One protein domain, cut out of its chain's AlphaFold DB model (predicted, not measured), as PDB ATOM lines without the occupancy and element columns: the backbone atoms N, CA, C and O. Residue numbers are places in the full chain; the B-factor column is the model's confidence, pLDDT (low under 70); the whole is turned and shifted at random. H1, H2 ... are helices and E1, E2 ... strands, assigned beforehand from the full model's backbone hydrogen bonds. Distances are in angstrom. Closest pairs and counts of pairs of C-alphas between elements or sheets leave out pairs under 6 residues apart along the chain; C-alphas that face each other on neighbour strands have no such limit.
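Overview. This is residues 4 to 93 of the 129 residues of the protein "Butyrate kinase" of Burkholderia ambifaria IOP40-10 (UniProt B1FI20). A strongly twisted six-stranded sheet, curled like part of a barrel, wraps round one helix, H1, which packs on its hollow face; the opposite face carries no named helix. The long link of residues 23 to 34 loops out past one end of the strands, and the turn between E3 and E4 lies at the other end of the long axis. The printed part has 90 residues, with six named strands and one named helix in the order E1 E2 E3 E4 E5 H1 E6. The mixed sheet runs E5 E4 E3 E2 E1 E6, and the class is mixed, helices and strands. The whole is compact, with a radius of gyration of the C-alphas of 13.4 A, yet elongated, spanning 45 by 28 by 22 A.

Along the chain. E1, residues 4 to 11, begins at C-alpha 4 (106.917, 258.997, 9.882) and is 23.1 A long from first to last C-alpha. E2, residues 15 to 22, measures 23.5 A, and E3, residues 35 to 42, 22.6 A. E4 holds residues 45 to 50, over 16.8 A, and E5 residues 56 to 59, over 9.7 A. H1, residues 65 to 80, begins at C-alpha 65 (80.503, 265.913, 3.129) and measures 22.0 A. E6, residues 84 to 91, measures 18.9 A, bends by 68 degrees at residue 87 and ends at C-alpha 91 (96.365, 264.867, -2.923).

Arrangement. E1 to E5 form a meander, each strand the antiparallel neighbour of the one before. In the hairpin E1 and E2, N 8 and O 19 are within hydrogen-bond range at 2.8 A. The hairpin E2 and E3 has N 18 and O 37 at 3.0 A. The hairpin E3 and E4 has N 40 and O 47 at 2.8 A. In the hairpin E4 and E5, at 147 degrees between directions, N 58 and O 46 are 2.8 A apart. On the other side of E1 from E2, edge strand E6 is parallel to E1 at 33 degrees, with N 5 and O 85 at 2.8 A. The two edge strands, E5 and E6, are apart. H1 is on the sheet, in two layers, a helix on one face of a sheet. The closest C-alphas of H1 and E3 are those of Val 69 and Ala 39, 6.9 A apart; those of H1 and E6 are Ile 77 and Ile 84, at 7.5 A. E1 and H1 are near each other. In H1 every O i to N i+4 pair is within hydrogen-bond range.

Size, cuts and confidence. The two C-alphas farthest apart are those of His 26 and Asn 44, 44.6 A. The printed part has no cut. The link E2 to E3 is long, with 12 residues; the other links are tight. The mean pLDDT of the printed part is 89.2, and residue 44 and residues 60 to 63 are under 70.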
ATOM      1  N   LEU A   4     107.244 257.850  10.726       94.81
ATOM      2  CA  LEU A   4     106.917 258.997   9.882       94.81
ATOM      3  C   LEU A   4     106.142 258.499   8.658       94.81
ATOM      4  O   LEU A   4     106.519 257.490   8.062       94.81
ATOM      5  N   ALA A   5     105.049 259.171   8.309       95.44
ATOM      6  CA  ALA A   5     104.137 258.695   7.280       95.44
ATOM      7  C   ALA A   5     103.608 259.803   6.362       95.44
ATOM      8  O   ALA A   5     103.476 260.964   6.758       95.44
ATOM      9  N   LEU A   6     103.261 259.399   5.142       94.75
ATOM     10  CA  LEU A   6     102.571 260.192   4.132       94.75
ATOM     11  C   LEU A   6     101.107 259.746   4.061       94.75
ATOM     12  O   LEU A   6     100.831 258.570   3.825       94.75
ATOM     13  N   LEU A   7     100.174 260.686   4.213       96.56
ATOM     14  CA  LEU A   7      98.765 260.445   3.898       96.56
ATOM     15  C   LEU A   7      98.508 260.806   2.433       96.56
ATOM     16  O   LEU A   7      98.675 261.955   2.039       96.56
ATOM     17  N   VAL A   8      98.067 259.844   1.630       95.69
ATOM     18  CA  VAL A   8      97.659 260.065   0.240       95.69
ATOM     19  C   VAL A   8      96.137 260.064   0.167       95.69
ATOM     20  O   VAL A   8      95.507 259.135   0.666       95.69
ATOM     21  N   VAL A   9      95.544 261.080  -0.461       95.62
ATOM     22  CA  VAL A   9      94.090 261.228  -0.624       95.62
ATOM     23  C   VAL A   9      93.729 261.411  -2.098       95.62
ATOM     24  O   VAL A   9      94.332 262.206  -2.820       95.62
ATOM     25  N   ASN A  10      92.707 260.693  -2.552       93.81
ATOM     26  CA  ASN A  10      92.123 260.821  -3.880       93.81
ATOM     27  C   ASN A  10      90.619 261.079  -3.754       93.81
ATOM     28  O   ASN A  10      89.851 260.170  -3.428       93.81
ATOM     29  N   ALA A  11      90.214 262.320  -4.023       88.94
ATOM     30  CA  ALA A  11      88.821 262.742  -4.004       88.94
ATOM     31  C   ALA A  11      88.154 262.561  -5.381       88.94
ATOM     32  O   ALA A  11      88.435 263.259  -6.362       88.94
ATOM     33  N   GLY A  12      87.241 261.601  -5.451       86.06
ATOM     34  CA  GLY A  12      86.276 261.424  -6.528       86.06
ATOM     35  C   GLY A  12      85.009 262.262  -6.323       86.06
ATOM     36  O   GLY A  12      84.848 262.950  -5.324       86.06
ATOM     37  N   SER A  13      84.086 262.188  -7.286       80.88
ATOM     38  CA  SER A  13      82.749 262.790  -7.164       80.88
ATOM     39  C   SER A  13      81.840 262.005  -6.216       80.88
ATOM     40  O   SER A  13      80.931 262.584  -5.637       80.88
ATOM     41  N   SER A  14      82.076 260.700  -6.068       84.06
ATOM     42  CA  SER A  14      81.252 259.789  -5.263       84.06
ATOM     43  C   SER A  14      82.023 259.056  -4.165       84.06
ATOM     44  O   SER A  14      81.406 258.391  -3.333       84.06
ATOM     45  N   SER A  15      83.353 259.166  -4.138       90.88
ATOM     46  CA  SER A  15      84.177 258.518  -3.121       90.88
ATOM     47  C   SER A  15      85.446 259.293  -2.793       90.88
ATOM     48  O   SER A  15      85.925 260.106  -3.581       90.88
ATOM     49  N   VAL A  16      86.005 259.015  -1.621       93.81
ATOM     50  CA  VAL A  16      87.322 259.474  -1.189       93.81
ATOM     51  C   VAL A  16      88.129 258.246  -0.816       93.81
ATOM     52  O   VAL A  16      87.825 257.579   0.169       93.81
ATOM     53  N   LYS A  17      89.163 257.949  -1.598       96.19
ATOM     54  CA  LYS A  17      90.115 256.878  -1.287       96.19
ATOM     55  C   LYS A  17      91.322 257.477  -0.596       96.19
ATOM     56  O   LYS A  17      91.796 258.536  -1.011       96.19
ATOM     57  N   PHE A  18      91.831 256.808   0.426       97.38
ATOM     58  CA  PHE A  18      93.030 257.254   1.118       97.38
ATOM     59  C   PHE A  18      93.921 256.084   1.512       97.38
ATOM     60  O   PHE A  18      93.478 254.941   1.594       97.38
ATOM     61  N   ALA A  19      95.191 256.390   1.745       97.75
ATOM     62  CA  ALA A  19      96.176 255.430   2.209       97.75
ATOM     63  C   ALA A  19      97.286 256.122   3.006       97.75
ATOM     64  O   ALA A  19      97.654 257.262   2.716       97.75
ATOM     65  N   VAL A  20      97.817 255.426   4.008       97.38
ATOM     66  CA  VAL A  20      98.938 255.865   4.842       97.38
ATOM     67  C   VAL A  20     100.163 255.044   4.464       97.38
ATOM     68  O   VAL A  20     100.167 253.825   4.616       97.38
ATOM     69  N   PHE A  21     101.214 255.706   3.991       96.38
ATOM     70  CA  PHE A  21     102.475 255.073   3.604       96.38
ATOM     71  C   PHE A  21     103.574 255.426   4.596       96.38
ATOM     72  O   PHE A  21     103.625 256.557   5.082       96.38
ATOM     73  N   ALA A  22     104.487 254.492   4.859       95.38
ATOM     74  CA  ALA A  22     105.723 254.819   5.557       95.38
ATOM     75  C   ALA A  22     106.536 255.822   4.726       95.38
ATOM     76  O   ALA A  22     106.692 255.652   3.519       95.38
ATOM     77  N   TYR A  23     107.069 256.848   5.379       92.62
ATOM     78  CA  TYR A  23     107.923 257.862   4.774       92.62
ATOM     79  C   TYR A  23     109.283 257.841   5.483       92.62
ATOM     80  O   TYR A  23     109.483 258.571   6.459       92.62
ATOM     81  N   PRO A  24     110.188 256.927   5.084       88.12
ATOM     82  CA  PRO A  24     111.481 256.805   5.735       88.12
ATOM     83  C   PRO A  24     112.338 258.052   5.459       88.12
ATOM     84  O   PRO A  24     112.213 258.666   4.402       88.12
ATOM     85  N   PRO A  25     113.246 258.426   6.378       84.00
ATOM     86  CA  PRO A  25     114.149 259.562   6.172       84.00
ATOM     87  C   PRO A  25     115.141 259.343   5.016       84.00
ATOM     88  O   PRO A  25     115.703 260.304   4.498       84.00
ATOM     89  N   HIS A  26     115.360 258.086   4.619       85.06
ATOM     90  CA  HIS A  26     116.253 257.694   3.534       85.06
ATOM     91  C   HIS A  26     115.606 256.598   2.681       85.06
ATOM     92  O   HIS A  26     114.953 255.703   3.218       85.06
ATOM     93  N   GLY A  27     115.853 256.639   1.370       84.00
ATOM     94  CA  GLY A  27     115.304 255.682   0.409       84.00
ATOM     95  C   GLY A  27     113.883 256.017  -0.049       84.00
ATOM     96  O   GLY A  27     113.253 256.957   0.435       84.00
ATOM     97  N   GLU A  28     113.388 255.258  -1.023       83.12
ATOM     98  CA  GLU A  28     112.029 255.438  -1.530       83.12
ATOM     99  C   GLU A  28     110.991 254.857  -0.556       83.12
ATOM    100  O   GLU A  28     111.203 253.774   0.002       83.12
ATOM    101  N   PRO A  29     109.838 255.526  -0.372       83.31
ATOM    102  CA  PRO A  29     108.691 254.928   0.293       83.31
ATOM    103  C   PRO A  29     108.308 253.600  -0.362       83.31
ATOM    104  O   PRO A  29     108.238 253.488  -1.589       83.31
ATOM    105  N   ALA A  30     107.990 252.598   0.456       88.94
ATOM    106  CA  ALA A  30     107.404 251.369  -0.056       88.94
ATOM    107  C   ALA A  30     106.085 251.686  -0.781       88.94
ATOM    108  O   ALA A  30     105.277 252.486  -0.310       88.94
ATOM    109  N   ARG A  31     105.830 251.011  -1.906       89.81
ATOM    110  CA  ARG A  31     104.576 251.161  -2.670       89.81
ATOM    111  C   ARG A  31     103.379 250.453  -2.024       89.81
ATOM    112  O   ARG A  31     102.279 250.509  -2.563       89.81
ATOM    113  N   GLN A  32     103.595 249.799  -0.885       95.00
ATOM    114  CA  GLN A  32     102.560 249.146  -0.099       95.00
ATOM    115  C   GLN A  32     102.106 250.083   1.031       95.00
ATOM    116  O   GLN A  32     102.953 250.533   1.810       95.00
ATOM    117  N   PRO A  33     100.802 250.384   1.149       96.88
ATOM    118  CA  PRO A  33     100.297 251.143   2.283       96.88
ATOM    119  C   PRO A  33     100.427 250.355   3.591       96.88
ATOM    120  O   PRO A  33     100.255 249.137   3.612       96.88
ATOM    121  N   LEU A  34     100.693 251.077   4.681       96.75
ATOM    122  CA  LEU A  34     100.550 250.571   6.048       96.75
ATOM    123  C   LEU A  34      99.072 250.383   6.393       96.75
ATOM    124  O   LEU A  34      98.714 249.417   7.056       96.75
ATOM    125  N   HIS A  35      98.249 251.324   5.926       97.88
ATOM    126  CA  HIS A  35      96.807 251.328   6.103       97.88
ATOM    127  C   HIS A  35      96.110 251.961   4.901       97.88
ATOM    128  O   HIS A  35      96.667 252.865   4.266       97.88
ATOM    129  N   ASP A  36      94.874 251.558   4.629       97.88
ATOM    130  CA  ASP A  36      94.047 252.126   3.562       97.88
ATOM    131  C   ASP A  36      92.609 252.368   4.007       97.88
ATOM    132  O   ASP A  36      92.172 251.964   5.082       97.88
ATOM    133  N   GLY A  37      91.849 253.054   3.169       97.69
ATOM    134  CA  GLY A  37      90.417 253.101   3.346       97.69
ATOM    135  C   GLY A  37      89.706 253.845   2.239       97.69
ATOM    136  O   GLY A  37      90.296 254.422   1.318       97.69
ATOM    137  N   GLU A  38      88.388 253.813   2.341       96.94
ATOM    138  CA  GLU A  38      87.504 254.417   1.364       96.94
ATOM    139  C   GLU A  38      86.264 254.957   2.059       96.94
ATOM    140  O   GLU A  38      85.648 254.274   2.876       96.94
ATOM    141  N   ALA A  39      85.905 256.190   1.717       94.56
ATOM    142  CA  ALA A  39      84.599 256.743   2.006       94.56
ATOM    143  C   ALA A  39      83.771 256.789   0.724       94.56
ATOM    144  O   ALA A  39      84.268 257.237  -0.308       94.56
ATOM    145  N   VAL A  40      82.511 256.378   0.794       92.31
ATOM    146  CA  VAL A  40      81.571 256.390  -0.332       92.31
ATOM    147  C   VAL A  40      80.322 257.155   0.082       92.31
ATOM    148  O   VAL A  40      79.826 256.996   1.199       92.31
ATOM    149  N   ALA A  41      79.807 258.005  -0.805       85.44
ATOM    150  CA  ALA A  41      78.514 258.645  -0.591       85.44
ATOM    151  C   ALA A  41      77.406 257.576  -0.540       85.44
ATOM    152  O   ALA A  41      77.342 256.701  -1.400       85.44
ATOM    153  N   SER A  42      76.531 257.641   0.463       74.12
ATOM    154  CA  SER A  42      75.473 256.649   0.672       74.12
ATOM    155  C   SER A  42      74.191 257.335   1.126       74.12
ATOM    156  O   SER A  42      74.091 257.757   2.276       74.12
ATOM    157  N   GLY A  43      73.192 257.422   0.243       71.94
ATOM    158  CA  GLY A  43      71.890 258.020   0.558       71.94
ATOM    159  C   GLY A  43      72.015 259.459   1.073       71.94
ATOM    160  O   GLY A  43      72.462 260.342   0.349       71.94
ATOM    161  N   ASN A  44      71.632 259.683   2.333       69.88
ATOM    162  CA  ASN A  44      71.732 260.962   3.049       69.88
ATOM    163  C   ASN A  44      73.025 261.110   3.884       69.88
ATOM    164  O   ASN A  44      73.108 261.984   4.747       69.88
ATOM    165  N   GLY A  45      74.016 260.246   3.666       79.44
ATOM    166  CA  GLY A  45      75.229 260.145   4.471       79.44
ATOM    167  C   GLY A  45      76.470 259.775   3.654       79.44
ATOM    168  O   GLY A  45      76.472 259.779   2.421       79.44
ATOM    169  N   ALA A  46      77.532 259.404   4.360       87.81
ATOM    170  CA  ALA A  46      78.655 258.673   3.788       87.81
ATOM    171  C   ALA A  46      78.883 257.394   4.597       87.81
ATOM    172  O   ALA A  46      78.572 257.333   5.784       87.81
ATOM    173  N   SER A  47      79.431 256.365   3.971       91.19
ATOM    174  CA  SER A  47      79.993 255.217   4.674       91.19
ATOM    175  C   SER A  47      81.508 255.276   4.542       91.19
ATOM    176  O   SER A  47      82.015 255.721   3.515       91.19
ATOM    177  N   ILE A  48      82.245 254.897   5.583       94.75
ATOM    178  CA  ILE A  48      83.708 254.912   5.568       94.75
ATOM    179  C   ILE A  48      84.270 253.620   6.137       94.75
ATOM    180  O   ILE A  48      83.872 253.172   7.213       94.75
ATOM    181  N   ARG A  49      85.214 253.038   5.406       96.06
ATOM    182  CA  ARG A  49      86.007 251.883   5.809       96.06
ATOM    183  C   ARG A  49      87.434 252.309   6.129       96.06
ATOM    184  O   ARG A  49      88.002 253.151   5.432       96.06
ATOM    185  N   PHE A  50      87.999 251.666   7.143       97.25
ATOM    186  CA  PHE A  50      89.409 251.722   7.506       97.25
ATOM    187  C   PHE A  50      89.958 250.298   7.479       97.25
ATOM    188  O   PHE A  50      89.388 249.424   8.123       97.25
ATOM    189  N   ASP A  51      91.027 250.061   6.730       96.25
ATOM    190  CA  ASP A  51      91.619 248.740   6.521       96.25
ATOM    191  C   ASP A  51      90.562 247.695   6.108       96.25
ATOM    192  O   ASP A  51      89.610 248.010   5.390       96.25
ATOM    193  N   ALA A  52      90.702 246.442   6.534       91.12
ATOM    194  CA  ALA A  52      89.752 245.376   6.223       91.12
ATOM    195  C   ALA A  52      88.447 245.436   7.048       91.12
ATOM    196  O   ALA A  52      87.624 244.524   6.946       91.12
ATOM    197  N   GLU A  53      88.240 246.480   7.857       92.06
ATOM    198  CA  GLU A  53      87.059 246.584   8.712       92.06
ATOM    199  C   GLU A  53      85.775 246.843   7.905       92.06
ATOM    200  O   GLU A  53      85.802 247.410   6.806       92.06
ATOM    201  N   PRO A  54      84.602 246.468   8.436       87.62
ATOM    202  CA  PRO A  54      83.328 246.834   7.836       87.62
ATOM    203  C   PRO A  54      83.155 248.355   7.720       87.62
ATOM    204  O   PRO A  54      83.691 249.138   8.506       87.62
ATOM    205  N   HIS A  55      82.340 248.786   6.755       86.88
ATOM    206  CA  HIS A  55      82.032 250.204   6.596       86.88
ATOM    207  C   HIS A  55      81.224 250.715   7.795       86.88
ATOM    208  O   HIS A  55      80.135 250.218   8.086       86.88
ATOM    209  N   GLY A  56      81.734 251.752   8.453       85.69
ATOM    210  CA  GLY A  56      81.002 252.509   9.458       85.69
ATOM    211  C   GLY A  56      80.148 253.598   8.813       85.69
ATOM    212  O   GLY A  56      80.562 254.226   7.837       85.69
ATOM    213  N   SER A  57      78.966 253.851   9.373       85.56
ATOM    214  CA  SER A  57      78.135 254.985   8.957       85.56
ATOM    215  C   SER A  57      78.743 256.304   9.440       85.56
ATOM    216  O   SER A  57      79.150 256.430  10.598       85.56
ATOM    217  N   LEU A  58      78.800 257.290   8.548       83.19
ATOM    218  CA  LEU A  58      79.181 258.664   8.830       83.19
ATOM    219  C   LEU A  58      77.960 259.563   8.574       83.19
ATOM    220  O   LEU A  58      77.647 259.856   7.414       83.19
ATOM    221  N   PRO A  59      77.253 260.007   9.630       72.06
ATOM    222  CA  PRO A  59      76.140 260.927   9.465       72.06
ATOM    223  C   PRO A  59      76.662 262.250   8.901       72.06
ATOM    224  O   PRO A  59      77.574 262.864   9.460       72.06
ATOM    225  N   LEU A  60      76.078 262.692   7.790       68.00
ATOM    226  CA  LEU A  60      76.342 264.020   7.262       68.00
ATOM    227  C   LEU A  60      75.539 265.024   8.086       68.00
ATOM    228  O   LEU A  60      74.330 265.169   7.930       68.00
ATOM    229  N   VAL A  61      76.221 265.710   9.000       60.38
ATOM    230  CA  VAL A  61      75.700 266.952   9.579       60.38
ATOM    231  C   VAL A  61      75.609 267.973   8.441       60.38
ATOM    232  O   VAL A  61      76.487 267.980   7.576       60.38
ATOM    233  N   ALA A  62      74.567 268.811   8.420       58.41
ATOM    234  CA  ALA A  62      74.407 269.867   7.417       58.41
ATOM    235  C   ALA A  62      75.742 270.606   7.185       58.41
ATOM    236  O   ALA A  62      76.309 271.178   8.118       58.41
ATOM    237  N   GLY A  63      76.283 270.527   5.964       64.69
ATOM    238  CA  GLY A  63      77.632 270.999   5.651       64.69
ATOM    239  C   GLY A  63      78.291 270.251   4.489       64.69
ATOM    240  O   GLY A  63      77.627 269.571   3.711       64.69
ATOM    241  N   ASP A  64      79.613 270.403   4.372       75.19
ATOM    242  CA  ASP A  64      80.424 269.785   3.319       75.19
ATOM    243  C   ASP A  64      80.760 268.312   3.660       75.19
ATOM    244  O   ASP A  64      81.516 268.059   4.611       75.19
ATOM    245  N   PRO A  65      80.248 267.331   2.890       78.12
ATOM    246  CA  PRO A  65      80.503 265.913   3.129       78.12
ATOM    247  C   PRO A  65      81.981 265.537   3.029       78.12
ATOM    248  O   PRO A  65      82.446 264.654   3.752       78.12
ATOM    249  N   TYR A  66      82.751 266.235   2.196       83.00
ATOM    250  CA  TYR A  66      84.176 265.982   2.049       83.00
ATOM    251  C   TYR A  66      84.940 266.372   3.316       83.00
ATOM    252  O   TYR A  66      85.780 265.619   3.815       83.00
ATOM    253  N   ARG A  67      84.583 267.514   3.912       84.44
ATOM    254  CA  ARG A  67      85.160 267.965   5.184       84.44
ATOM    255  C   ARG A  67      84.868 266.987   6.320       84.44
ATOM    256  O   ARG A  67      85.758 266.724   7.130       84.44
ATOM    257  N   ALA A  68      83.659 266.425   6.371       86.94
ATOM    258  CA  ALA A  68      83.298 265.409   7.361       86.94
ATOM    259  C   ALA A  68      84.146 264.134   7.207       86.94
ATOM    260  O   ALA A  68      84.671 263.616   8.196       86.94
ATOM    261  N   VAL A  69      84.348 263.672   5.969       90.81
ATOM    262  CA  VAL A  69      85.206 262.517   5.664       90.81
ATOM    263  C   VAL A  69      86.656 262.773   6.084       90.81
ATOM    264  O   VAL A  69      87.224 261.972   6.827       90.81
ATOM    265  N   LEU A  70      87.247 263.907   5.692       91.12
ATOM    266  CA  LEU A  70      88.622 264.250   6.072       91.12
ATOM    267  C   LEU A  70      88.794 264.362   7.591       91.12
ATOM    268  O   LEU A  70      89.781 263.871   8.142       91.12
ATOM    269  N   ALA A  71      87.823 264.957   8.290       91.12
ATOM    270  CA  ALA A  71      87.837 265.032   9.747       91.12
ATOM    271  C   ALA A  71      87.785 263.637  10.389       91.12
ATOM    272  O   ALA A  71      88.497 263.378  11.364       91.12
ATOM    273  N   ARG A  72      86.985 262.718   9.831       93.25
ATOM    274  CA  ARG A  72      86.885 261.339  10.319       93.25
ATOM    275  C   ARG A  72      88.180 260.557  10.104       93.25
ATOM    276  O   ARG A  72      88.595 259.867  11.038       93.25
ATOM    277  N   ILE A  73      88.830 260.711   8.947       94.62
ATOM    278  CA  ILE A  73      90.152 260.132   8.646       94.62
ATOM    279  C   ILE A  73      91.196 260.669   9.629       94.62
ATOM    280  O   ILE A  73      91.882 259.891  10.287       94.62
ATOM    281  N   ALA A  74      91.270 261.991   9.807       93.44
ATOM    282  CA  ALA A  74      92.223 262.616  10.723       93.44
ATOM    283  C   ALA A  74      92.034 262.146  12.176       93.44
ATOM    284  O   ALA A  74      93.009 261.893  12.884       93.44
ATOM    285  N   THR A  75      90.787 261.999  12.632       94.50
ATOM    286  CA  THR A  75      90.491 261.453  13.965       94.50
ATOM    287  C   THR A  75      90.886 259.989  14.080       94.50
ATOM    288  O   THR A  75      91.474 259.609  15.088       94.50
ATOM    289  N   TRP A  76      90.609 259.172  13.064       95.62
ATOM    290  CA  TRP A  76      91.019 257.772  13.065       95.62
ATOM    291  C   TRP A  76      92.546 257.630  13.143       95.62
ATOM    292  O   TRP A  76      93.018 256.930  14.033       95.62
ATOM    293  N   ILE A  77      93.317 258.381  12.348       95.62
ATOM    294  CA  ILE A  77      94.791 258.367  12.421       95.62
ATOM    295  C   ILE A  77      95.271 258.754  13.827       95.62
ATOM    296  O   ILE A  77      96.098 258.063  14.410       95.62
ATOM    297  N   ARG A  78      94.730 259.833  14.408       93.56
ATOM    298  CA  ARG A  78      95.148 260.299  15.743       93.56
ATOM    299  C   ARG A  78      94.847 259.301  16.861       93.56
ATOM    300  O   ARG A  78      95.644 259.186  17.785       93.56
ATOM    301  N   VAL A  79      93.682 258.655  16.813       95.19
ATOM    302  CA  VAL A  79      93.184 257.813  17.912       95.19
ATOM    303  C   VAL A  79      93.645 256.366  17.765       95.19
ATOM    304  O   VAL A  79      94.065 255.763  18.746       95.19
ATOM    305  N   GLN A  80      93.567 255.810  16.556       95.69
ATOM    306  CA  GLN A  80      93.814 254.388  16.305       95.69
ATOM    307  C   GLN A  80      95.262 254.101  15.900       95.69
ATOM    308  O   GLN A  80      95.745 252.996  16.125       95.69
ATOM    309  N   LEU A  81      95.988 255.094  15.368       96.06
ATOM    310  CA  LEU A  81      97.381 254.945  14.939       96.06
ATOM    311  C   LEU A  81      98.343 255.825  15.767       96.06
ATOM    312  O   LEU A  81      99.094 256.622  15.201       96.06
ATOM    313  N   PRO A  82      98.397 255.692  17.110       95.31
ATOM    314  CA  PRO A  82      99.220 256.561  17.963       95.31
ATOM    315  C   PRO A  82     100.735 256.425  17.717       95.31
ATOM    316  O   PRO A  82     101.527 257.262  18.156       95.31
ATOM    317  N   HIS A  83     101.148 255.366  17.018       95.19
ATOM    318  CA  HIS A  83     102.527 255.108  16.611       95.19
ATOM    319  C   HIS A  83     102.910 255.806  15.292       95.19
ATOM    320  O   HIS A  83     104.090 255.817  14.939       95.19
ATOM    321  N   ILE A  84     101.953 256.412  14.582       95.19
ATOM    322  CA  ILE A  84     102.169 257.135  13.326       95.19
ATOM    323  C   ILE A  84     102.343 258.632  13.598       95.19
ATOM    324  O   ILE A  84     101.722 259.224  14.480       95.19
ATOM    325  N   THR A  85     103.212 259.280  12.829       94.00
ATOM    326  CA  THR A  85     103.313 260.740  12.734       94.00
ATOM    327  C   THR A  85     103.206 261.138  11.274       94.00
ATOM    328  O   THR A  85     104.015 260.712  10.457       94.00
ATOM    329  N   LEU A  86     102.192 261.937  10.936       92.75
ATOM    330  CA  LEU A  86     102.026 262.440   9.574       92.75
ATOM    331  C   LEU A  86     103.055 263.541   9.310       92.75
ATOM    332  O   LEU A  86     103.042 264.566   9.985       92.75
ATOM    333  N   GLY A  87     103.935 263.310   8.337       91.62
ATOM    334  CA  GLY A  87     104.911 264.297   7.870       91.62
ATOM    335  C   GLY A  87     104.405 265.131   6.696       91.62
ATOM    336  O   GLY A  87     104.819 266.272   6.532       91.62
ATOM    337  N   ALA A  88     103.501 264.572   5.889       91.56
ATOM    338  CA  ALA A  88     102.937 265.239   4.723       91.56
ATOM    339  C   ALA A  88     101.572 264.655   4.339       91.56
ATOM    340  O   ALA A  88     101.205 263.542   4.737       91.56
ATOM    341  N   ILE A  89     100.844 265.410   3.515       93.69
ATOM    342  CA  ILE A  89      99.629 264.966   2.836       93.69
ATOM    343  C   ILE A  89      99.824 265.191   1.337       93.69
ATOM    344  O   ILE A  89     100.141 266.300   0.917       93.69
ATOM    345  N   ALA A  90      99.604 264.155   0.534       92.31
ATOM    346  CA  ALA A  90      99.563 264.246  -0.917       92.31
ATOM    347  C   ALA A  90      98.123 264.082  -1.404       92.31
ATOM    348  O   ALA A  90      97.405 263.179  -0.970       92.31
ATOM    349  N   HIS A  91      97.697 264.936  -2.332       90.50
ATOM    350  CA  HIS A  91      96.365 264.867  -2.923       90.50
ATOM    351  C   HIS A  91      96.449 264.728  -4.441       90.50
ATOM    352  O   HIS A  91      97.206 265.440  -5.101       90.50
ATOM    353  N   ARG A  92      95.642 263.832  -5.017       87.62
ATOM    354  CA  ARG A  92      95.579 263.665  -6.471       87.62
ATOM    355  C   ARG A  92      94.743 264.774  -7.110       87.62
ATOM    356  O   ARG A  92      93.523 264.803  -6.974       87.62
ATOM    357  N   VAL A  93      95.387 265.616  -7.912       85.56
ATOM    358  CA  VAL A  93      94.714 266.562  -8.812       85.56
ATOM    359  C   VAL A  93      94.719 265.978 -10.222       85.56
ATOM    360  O   VAL A  93      95.768 265.647 -10.760       85.56
TER     361      VAL A  93